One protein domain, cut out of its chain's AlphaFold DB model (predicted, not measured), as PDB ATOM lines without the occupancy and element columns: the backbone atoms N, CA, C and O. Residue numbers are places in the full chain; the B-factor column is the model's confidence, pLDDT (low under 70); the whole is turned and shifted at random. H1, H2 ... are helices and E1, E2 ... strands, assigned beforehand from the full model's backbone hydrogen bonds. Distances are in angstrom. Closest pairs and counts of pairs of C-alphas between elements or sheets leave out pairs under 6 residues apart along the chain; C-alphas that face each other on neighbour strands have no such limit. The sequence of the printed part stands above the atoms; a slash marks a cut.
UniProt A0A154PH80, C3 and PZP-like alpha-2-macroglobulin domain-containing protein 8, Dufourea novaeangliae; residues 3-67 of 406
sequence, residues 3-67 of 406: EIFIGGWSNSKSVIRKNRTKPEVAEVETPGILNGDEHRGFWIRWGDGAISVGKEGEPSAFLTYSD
ATOM      1  N   GLU A   3      -7.836  13.927 -10.521       90.25
ATOM      2  CA  GLU A   3      -8.860  14.818  -9.990       90.25
ATOM      3  C   GLU A   3      -8.784  16.122 -10.777       90.25
ATOM      4  O   GLU A   3      -7.703  16.688 -10.942       90.25
ATOM      5  N   ILE A   4      -9.922  16.573 -11.295       91.88
ATOM      6  CA  ILE A   4     -10.024  17.791 -12.097       91.88
ATOM      7  C   ILE A   4     -10.915  18.750 -11.324       91.88
ATOM      8  O   ILE A   4     -12.082  18.456 -11.081       91.88
ATOM      9  N   PHE A   5     -10.360  19.892 -10.942       91.50
ATOM     10  CA  PHE A   5     -11.094  20.960 -10.283       91.50
ATOM     11  C   PHE A   5     -11.389  22.031 -11.325       91.50
ATOM     12  O   PHE A   5     -10.464  22.526 -11.970       91.50
ATOM     13  N   ILE A   6     -12.657  22.401 -11.473       91.62
ATOM     14  CA  ILE A   6     -13.094  23.535 -12.290       91.62
ATOM     15  C   ILE A   6     -13.628  24.583 -11.317       91.62
ATOM     16  O   ILE A   6     -14.511  24.268 -10.526       91.62
ATOM     17  N   GLY A   7     -13.066  25.793 -11.318       88.69
ATOM     18  CA  GLY A   7     -13.482  26.842 -10.376       88.69
ATOM     19  C   GLY A   7     -13.185  26.518  -8.901       88.69
ATOM     20  O   GLY A   7     -13.977  26.829  -8.012       88.69
ATOM     21  N   GLY A   8     -12.041  25.897  -8.618       83.06
ATOM     22  CA  GLY A   8     -11.540  25.706  -7.256       83.06
ATOM     23  C   GLY A   8     -11.095  27.018  -6.590       83.06
ATOM     24  O   GLY A   8     -10.958  28.053  -7.243       83.06
ATOM     25  N   TRP A   9     -10.846  26.958  -5.274       85.25
ATOM     26  CA  TRP A   9     -10.386  28.085  -4.440       85.25
ATOM     27  C   TRP A   9     -11.220  29.352  -4.636       85.25
ATOM     28  O   TRP A   9     -10.737  30.362  -5.143       85.25
ATOM     29  N   SER A  10     -12.493  29.281  -4.253       82.69
ATOM     30  CA  SER A  10     -13.444  30.383  -4.428       82.69
ATOM     31  C   SER A  10     -13.604  30.793  -5.894       82.69
ATOM     32  O   SER A  10     -13.634  31.981  -6.213       82.69
ATOM     33  N   ASN A  11     -13.703  29.803  -6.791       88.19
ATOM     34  CA  ASN A  11     -13.916  30.017  -8.222       88.19
ATOM     35  C   ASN A  11     -12.808  30.851  -8.890       88.19
ATOM     36  O   ASN A  11     -13.085  31.599  -9.823       88.19
ATOM     37  N   SER A  12     -11.566  30.746  -8.402       91.12
ATOM     38  CA  SER A  12     -10.420  31.503  -8.926       91.12
ATOM     39  C   SER A  12      -9.636  30.734  -9.984       91.12
ATOM     40  O   SER A  12      -9.197  31.333 -10.960       91.12
ATOM     41  N   LYS A  13      -9.502  29.409  -9.849       94.31
ATOM     42  CA  LYS A  13      -8.625  28.608 -10.714       94.31
ATOM     43  C   LYS A  13      -9.119  27.192 -10.963       94.31
ATOM     44  O   LYS A  13      -9.968  26.675 -10.242       94.31
ATOM     45  N   SER A  14      -8.560  26.549 -11.978       96.56
ATOM     46  CA  SER A  14      -8.836  25.159 -12.338       96.56
ATOM     47  C   SER A  14      -7.537  24.359 -12.354       96.56
ATOM     48  O   SER A  14      -6.519  24.848 -12.843       96.56
ATOM     49  N   VAL A  15      -7.552  23.136 -11.814       96.50
ATOM     50  CA  VAL A  15      -6.336  22.316 -11.666       96.50
ATOM     51  C   VAL A  15      -6.578  20.850 -12.014       96.50
ATOM     52  O   VAL A  15      -7.690  20.341 -11.873       96.50
ATOM     53  N   ILE A  16      -5.518  20.160 -12.438       95.12
ATOM     54  CA  ILE A  16      -5.465  18.698 -12.535       95.12
ATOM     55  C   ILE A  16      -4.520  18.205 -11.443       95.12
ATOM     56  O   ILE A  16      -3.388  18.673 -11.331       95.12
ATOM     57  N   ARG A  17      -4.963  17.228 -10.654       91.12
ATOM     58  CA  ARG A  17      -4.171  16.569  -9.612       91.12
ATOM     59  C   ARG A  17      -4.087  15.074  -9.890       91.12
ATOM     60  O   ARG A  17      -5.089  14.439 -10.209       91.12
ATOM     61  N   LYS A  18      -2.893  14.495  -9.763       87.94
ATOM     62  CA  LYS A  18      -2.673  13.048  -9.889       87.94
ATOM     63  C   LYS A  18      -2.588  12.439  -8.489       87.94
ATOM     64  O   LYS A  18      -1.940  13.000  -7.619       87.94
ATOM     65  N   ASN A  19      -3.264  11.313  -8.268       82.06
ATOM     66  CA  ASN A  19      -3.171  10.473  -7.064       82.06
ATOM     67  C   ASN A  19      -3.285  11.212  -5.715       82.06
ATOM     68  O   ASN A  19      -2.643  10.809  -4.750       82.06
ATOM     69  N   ARG A  20      -4.092  12.281  -5.629       75.50
ATOM     70  CA  ARG A  20      -4.225  13.112  -4.417       75.50
ATOM     71  C   ARG A  20      -2.901  13.702  -3.900       75.50
ATOM     72  O   ARG A  20      -2.821  14.101  -2.742       75.50
ATOM     73  N   THR A  21      -1.872  13.807  -4.743       79.81
ATOM     74  CA  THR A  21      -0.565  14.360  -4.361       79.81
ATOM     75  C   THR A  21      -0.436  15.834  -4.731       79.81
ATOM     76  O   THR A  21      -0.992  16.268  -5.738       79.81
ATOM     77  N   LYS A  22       0.336  16.586  -3.941       79.25
ATOM     78  CA  LYS A  22       0.788  17.947  -4.269       79.25
ATOM     79  C   LYS A  22       2.258  17.934  -4.728       79.25
ATOM     80  O   LYS A  22       3.004  17.079  -4.246       79.25
ATOM     81  N   PRO A  23       2.697  18.878  -5.582       86.38
ATOM     82  CA  PRO A  23       1.892  19.925  -6.217       86.38
ATOM     83  C   PRO A  23       0.954  19.372  -7.300       86.38
ATOM     84  O   PRO A  23       1.115  18.247  -7.775       86.38
ATOM     85  N   GLU A  24      -0.051  20.163  -7.657       93.00
ATOM     86  CA  GLU A  24      -0.947  19.904  -8.777       93.00
ATOM     87  C   GLU A  24      -0.144  19.783 -10.083       93.00
ATOM     88  O   GLU A  24       0.852  20.474 -10.296       93.00
ATOM     89  N   VAL A  25      -0.563  18.875 -10.967       93.62
ATOM     90  CA  VAL A  25       0.190  18.553 -12.189       93.62
ATOM     91  C   VAL A  25      -0.105  19.513 -13.344       93.62
ATOM     92  O   VAL A  25       0.670  19.589 -14.294       93.62
ATOM     93  N   ALA A  26      -1.214  20.249 -13.262       95.88
ATOM     94  CA  ALA A  26      -1.515  21.391 -14.116       95.88
ATOM     95  C   ALA A  26      -2.419  22.378 -13.371       95.88
ATOM     96  O   ALA A  26      -3.290  21.962 -12.607       95.88
ATOM     97  N   GLU A  27      -2.244  23.671 -13.634       96.56
ATOM     98  CA  GLU A  27      -2.993  24.762 -13.011       96.56
ATOM     99  C   GLU A  27      -3.195  25.898 -14.017       96.56
ATOM    100  O   GLU A  27      -2.304  26.198 -14.814       96.56
ATOM    101  N   VAL A  28      -4.373  26.523 -13.985       97.12
ATOM    102  CA  VAL A  28      -4.675  27.728 -14.760       97.12
ATOM    103  C   VAL A  28      -5.679  28.608 -14.017       97.12
ATOM    104  O   VAL A  28      -6.647  28.111 -13.436       97.12
ATOM    105  N   GLU A  29      -5.463  29.920 -14.055       96.50
ATOM    106  CA  GLU A  29      -6.400  30.907 -13.513       96.50
ATOM    107  C   GLU A  29      -7.690  30.928 -14.346       96.50
ATOM    108  O   GLU A  29      -7.673  31.073 -15.569       96.50
ATOM    109  N   THR A  30      -8.827  30.775 -13.674       95.94
ATOM    110  CA  THR A  30     -10.169  30.721 -14.270       95.94
ATOM    111  C   THR A  30     -11.179  31.463 -13.385       95.94
ATOM    112  O   THR A  30     -12.122  30.842 -12.882       95.94
ATOM    113  N   PRO A  31     -10.990  32.773 -13.146       94.75
ATOM    114  CA  PRO A  31     -11.828  33.522 -12.223       94.75
ATOM    115  C   PRO A  31     -13.270  33.583 -12.728       94.75
ATOM    116  O   PRO A  31     -13.522  33.938 -13.881       94.75
ATOM    117  N   GLY A  32     -14.226  33.243 -11.864       90.56
ATOM    118  CA  GLY A  32     -15.649  33.323 -12.194       90.56
ATOM    119  C   GLY A  32     -16.098  32.304 -13.244       90.56
ATOM    120  O   GLY A  32     -17.074  32.557 -13.955       90.56
ATOM    121  N   ILE A  33     -15.373  31.189 -13.412       93.69
ATOM    122  CA  ILE A  33     -15.680  30.213 -14.464       93.69
ATOM    123  C   ILE A  33     -16.998  29.481 -14.203       93.69
ATOM    124  O   ILE A  33     -17.738  29.247 -15.157       93.69
ATOM    125  N   LEU A  34     -17.328  29.203 -12.940       87.06
ATOM    126  CA  LEU A  34     -18.634  28.694 -12.509       87.06
ATOM    127  C   LEU A  34     -19.593  29.833 -12.134       87.06
ATOM    128  O   LEU A  34     -19.154  30.926 -11.776       87.06
ATOM    129  N   ASN A  35     -20.897  29.569 -12.191       81.44
ATOM    130  CA  ASN A  35     -21.956  30.473 -11.747       81.44
ATOM    131  C   ASN A  35     -23.053  29.641 -11.052       81.44
ATOM    132  O   ASN A  35     -23.298  28.512 -11.466       81.44
ATOM    133  N   GLY A  36     -23.640  30.159  -9.969       75.00
ATOM    134  CA  GLY A  36     -24.683  29.465  -9.202       75.00
ATOM    135  C   GLY A  36     -26.101  29.622  -9.766       75.00
ATOM    136  O   GLY A  36     -26.969  28.833  -9.415       75.00
ATOM    137  N   ASP A  37     -26.322  30.599 -10.645       76.50
ATOM    138  CA  ASP A  37     -27.635  30.942 -11.206       76.50
ATOM    139  C   ASP A  37     -27.870  30.328 -12.599       76.50
ATOM    140  O   ASP A  37     -28.979  30.375 -13.129       76.50
ATOM    141  N   GLU A  38     -26.828  29.767 -13.223       73.31
ATOM    142  CA  GLU A  38     -26.895  29.183 -14.565       73.31
ATOM    143  C   GLU A  38     -26.002  27.946 -14.701       73.31
ATOM    144  O   GLU A  38     -24.906  27.868 -14.139       73.31
ATOM    145  N   HIS A  39     -26.429  26.994 -15.532       66.69
ATOM    146  CA  HIS A  39     -25.552  25.905 -15.944       66.69
ATOM    147  C   HIS A  39     -24.486  26.421 -16.908       66.69
ATOM    148  O   HIS A  39     -24.781  27.095 -17.896       66.69
ATOM    149  N   ARG A  40     -23.236  26.035 -16.649       78.81
ATOM    150  CA  ARG A  40     -22.112  26.268 -17.555       78.81
ATOM    151  C   ARG A  40     -21.544  24.941 -18.010       78.81
ATOM    152  O   ARG A  40     -21.175  24.108 -17.184       78.81
ATOM    153  N   GLY A  41     -21.483  24.749 -19.321       75.44
ATOM    154  CA  GLY A  41     -20.976  23.518 -19.902       75.44
ATOM    155  C   GLY A  41     -19.456  23.497 -20.012       75.44
ATOM    156  O   GLY A  41     -18.802  24.483 -20.369       75.44
ATOM    157  N   PHE A  42     -18.892  22.319 -19.763       82.81
ATOM    158  CA  PHE A  42     -17.470  22.030 -19.902       82.81
ATOM    159  C   PHE A  42     -17.289  20.671 -20.565       82.81
ATOM    160  O   PHE A  42     -18.118  19.774 -20.418       82.81
ATOM    161  N   TRP A  43     -16.173  20.490 -21.262       76.69
ATOM    162  CA  TRP A  43     -15.759  19.183 -21.749       76.69
ATOM    163  C   TRP A  43     -14.444  18.768 -21.110       76.69
ATOM    164  O   TRP A  43     -13.530  19.571 -20.939       76.69
ATOM    165  N   ILE A  44     -14.339  17.474 -20.809       77.00
ATOM    166  CA  ILE A  44     -13.112  16.818 -20.366       77.00
ATOM    167  C   ILE A  44     -12.802  15.714 -21.372       77.00
ATOM    168  O   ILE A  44     -13.669  14.911 -21.725       77.00
ATOM    169  N   ARG A  45     -11.568  15.687 -21.872       71.44
ATOM    170  CA  ARG A  45     -11.084  14.695 -22.834       71.44
ATOM    171  C   ARG A  45      -9.845  14.022 -22.277       71.44
ATOM    172  O   ARG A  45      -8.983  14.691 -21.719       71.44
ATOM    173  N   TRP A  46      -9.755  12.714 -22.468       71.94
ATOM    174  CA  TRP A  46      -8.571  11.931 -22.144       71.94
ATOM    175  C   TRP A  46      -8.238  10.988 -23.298       71.94
ATOM    176  O   TRP A  46      -9.130  10.405 -23.920       71.94
ATOM    177  N   GLY A  47      -6.953  10.869 -23.611       56.81
ATOM    178  CA  GLY A  47      -6.458  10.068 -24.727       56.81
ATOM    179  C   GLY A  47      -5.011  10.417 -25.057       56.81
ATOM    180  O   GLY A  47      -4.562  11.517 -24.754       56.81
ATOM    181  N   ASP A  48      -4.277   9.468 -25.641       61.88
ATOM    182  CA  ASP A  48      -2.879   9.652 -26.070       61.88
ATOM    183  C   ASP A  48      -1.944  10.184 -24.965       61.88
ATOM    184  O   ASP A  48      -1.018  10.949 -25.214       61.88
ATOM    185  N   GLY A  49      -2.202   9.769 -23.720       69.06
ATOM    186  CA  GLY A  49      -1.435  10.187 -22.548       69.06
ATOM    187  C   GLY A  49      -1.754  11.595 -22.042       69.06
ATOM    188  O   GLY A  49      -1.092  12.050 -21.122       69.06
ATOM    189  N   ALA A  50      -2.756  12.286 -22.588       74.94
ATOM    190  CA  ALA A  50      -3.129  13.630 -22.163       74.94
ATOM    191  C   ALA A  50      -4.547  13.695 -21.581       74.94
ATOM    192  O   ALA A  50      -5.438  12.930 -21.962       74.94
ATOM    193  N   ILE A  51      -4.748  14.649 -20.673       85.69
ATOM    194  CA  ILE A  51      -6.042  15.062 -20.128       85.69
ATOM    195  C   ILE A  51      -6.210  16.547 -20.423       85.69
ATOM    196  O   ILE A  51      -5.346  17.345 -20.067       85.69
ATOM    197  N   SER A  52      -7.325  16.920 -21.043       82.88
ATOM    198  CA  SER A  52      -7.635  18.300 -21.415       82.88
ATOM    199  C   SER A  52      -9.038  18.692 -20.972       82.88
ATOM    200  O   SER A  52      -9.967  17.888 -21.056       82.88
ATOM    201  N   VAL A  53      -9.192  19.947 -20.561       90.75
ATOM    202  CA  VAL A  53     -10.453  20.549 -20.121       90.75
ATOM    203  C   VAL A  53     -10.711  21.813 -20.931       90.75
ATOM    204  O   VAL A  53      -9.805  22.630 -21.107       90.75
ATOM    205  N   GLY A  54     -11.937  21.986 -21.415       77.81
ATOM    206  CA  GLY A  54     -12.371  23.181 -22.135       77.81
ATOM    207  C   GLY A  54     -13.828  23.535 -21.856       77.81
ATOM    208  O   GLY A  54     -14.526  22.823 -21.132       77.81
ATOM    209  N   LYS A  55     -14.281  24.662 -22.405       77.31
ATOM    210  CA  LYS A  55     -15.660  25.150 -22.261       77.31
ATOM    211  C   LYS A  55     -16.551  24.581 -23.359       77.31
ATOM    212  O   LYS A  55     -16.090  24.318 -24.471       77.31
ATOM    213  N   GLU A  56     -17.827  24.379 -23.059       73.56
ATOM    214  CA  GLU A  56     -18.819  23.998 -24.063       73.56
ATOM    215  C   GLU A  56     -18.830  24.992 -25.236       73.56
ATOM    216  O   GLU A  56     -18.686  26.197 -25.055       73.56
ATOM    217  N   GLY A  57     -18.931  24.473 -26.463       59.56
ATOM    218  CA  GLY A  57     -18.863  25.276 -27.690       59.56
ATOM    219  C   GLY A  57     -17.454  25.727 -28.102       59.56
ATOM    220  O   GLY A  57     -17.249  26.052 -29.271       59.56
ATOM    221  N   GLU A  58     -16.461  25.676 -27.210       66.94
ATOM    222  CA  GLU A  58     -15.079  26.059 -27.515       66.94
ATOM    223  C   GLU A  58     -14.217  24.825 -27.850       66.94
ATOM    224  O   GLU A  58     -14.161  23.872 -27.071       66.94
ATOM    225  N   PRO A  59     -13.505  24.793 -28.993       50.94
ATOM    226  CA  PRO A  59     -12.686  23.637 -29.367       50.94
ATOM    227  C   PRO A  59     -11.359  23.553 -28.597       50.94
ATOM    228  O   PRO A  59     -10.776  22.468 -28.513       50.94
ATOM    229  N   SER A  60     -10.882  24.677 -28.059       67.19
ATOM    230  CA  SER A  60      -9.594  24.802 -27.374       67.19
ATOM    231  C   SER A  60      -9.705  24.450 -25.893       67.19
ATOM    232  O   SER A  60     -10.665  24.828 -25.224       67.19
ATOM    233  N   ALA A  61      -8.707  23.735 -25.373       83.94
ATOM    234  CA  ALA A  61      -8.594  23.484 -23.941       83.94
ATOM    235  C   ALA A  61      -8.097  24.746 -23.223       83.94
ATOM    236  O   ALA A  61      -7.172  25.394 -23.713       83.94
ATOM    237  N   PHE A  62      -8.645  25.051 -22.046       90.38
ATOM    238  CA  PHE A  62      -8.056  26.040 -21.136       90.38
ATOM    239  C   PHE A  62      -7.090  25.395 -20.132       90.38
ATOM    240  O   PHE A  62      -6.247  26.086 -19.575       90.38
ATOM    241  N   LEU A  63      -7.181  24.077 -19.915       95.75
ATOM    242  CA  LEU A  63      -6.316  23.317 -19.009       95.75
ATOM    243  C   LEU A  63      -5.910  22.001 -19.675       95.75
ATOM    244  O   LEU A  63      -6.750  21.313 -20.253       95.75
ATOM    245  N   THR A  64      -4.628  21.643 -19.643       91.50
ATOM    246  CA  THR A  64      -4.134  20.373 -20.197       91.50
ATOM    247  C   THR A  64      -2.960  19.847 -19.384       91.50
ATOM    248  O   THR A  64      -2.112  20.619 -18.946       91.50
ATOM    249  N   TYR A  65      -2.905  18.530 -19.218       93.00
ATOM    250  CA  TYR A  65      -1.795  17.808 -18.616       93.00
ATOM    251  C   TYR A  65      -1.420  16.609 -19.490       93.00
ATOM    252  O   TYR A  65      -2.289  15.814 -19.847       93.00
ATOM    253  N   SER A  66      -0.132  16.472 -19.808       90.25
ATOM    254  CA  SER A  66       0.425  15.311 -20.509       90.25
ATOM    255  C   SER A  66       1.140  14.412 -19.505       90.25
ATOM    256  O   SER A  66       2.139  14.814 -18.910       90.25
ATOM    257  N   ASP A  67       0.631  13.199 -19.324       82.94
ATOM    258  CA  ASP A  67       1.129  12.212 -18.377       82.94
ATOM    259  C   ASP A  67       1.991  11.145 -19.079       82.94
ATOM    260  O   ASP A  67       1.456  10.310 -19.819       82.94
TER     261      ASP A  67
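This is residues 3 to 67 of the 406 residues of the protein "C3 and PZP-like alpha-2-macroglobulin domain-containing protein 8" of Dufourea novaeangliae (UniProt A0A154PH80). Two small three-stranded sheets lie face to face as a sandwich, E4 E5 E6 over E1 E2 E3, with their strands running nearly in line; they come closest where E6 meets E3 and E2, and are more open toward E1 and E4. One long link, residues 30 to 41, swings round an end of the sandwich from one sheet to the other, and the very short helix H1 only grazes the sheet E1 E2 E3. The printed part has 65 residues, with one named helix and six named strands in the order E1, H1, E2, E3, E4, E5, E6; both sheets are antiparallel, in the orders E1 - E2 - E3 and E4 - E5 - E6, and the class is mostly strand. The whole is compact, with a radius of gyration of the C-alphas of 11.8 A and spans of 34 by 25 by 15 A.

E4 is residues 42 to 47, 17.0 A from first to last C-alpha, beginning at C-alpha 42 (-17.470, 22.030, -19.902). E5 is residues 50 to 55, also 17.0 A, and E6 is residues 61 to 66, 12.6 A, ending at C-alpha 66 (0.425, 15.311, -20.509). In the other sheet E1 is residues 3 to 7, beginning at C-alpha 3 (-8.860, 14.818, -9.990), E2 is residues 13 to 18, 16.7 A, and E3 is residues 26 to 29. H1 is residues 8 to 11, 5.0 A.

E4, E5 and E6 form a meander, each strand the antiparallel neighbour of the one before. E4 and E5 are a hairpin at 164 degrees, with N 45 and O 52 at 2.8 A, within hydrogen-bond range. E5 and E6 are a hairpin at 172 degrees, with N 51 and O 65 at 2.8 A. Across the sandwich, the closest C-alphas of E3 and E6 are those of Ala 26 and Tyr 65, 5.8 A apart. The closest of E2 and E6 are those of Ile 16 and Tyr 65, 7.2 A apart. E5 is near E1, with 6 pairs of C-alphas within 10 A, while E1 and E4 are apart. The strands of the two sheets stand at 20 degrees. E2, the inner strand of its sheet, is antiparallel to E1 at 176 degrees, with N 5 and O 15 at 2.9 A, and forms a hairpin with E3 at 173 degrees, with N 14 and O 28 at 2.9 A. H1 is too short for any O i to N i+4 pair; its one O i to N i+3 pair is within range.

The two C-alphas farthest apart are those of Asp 37 and Asp 48, 35.9 A. The printed part has no cut. The link E3 to E4, 12 residues, is long. The mean pLDDT of the printed part is 83.3; residue 39, residues 47 to 49 and residues 57 to 60 are under 70.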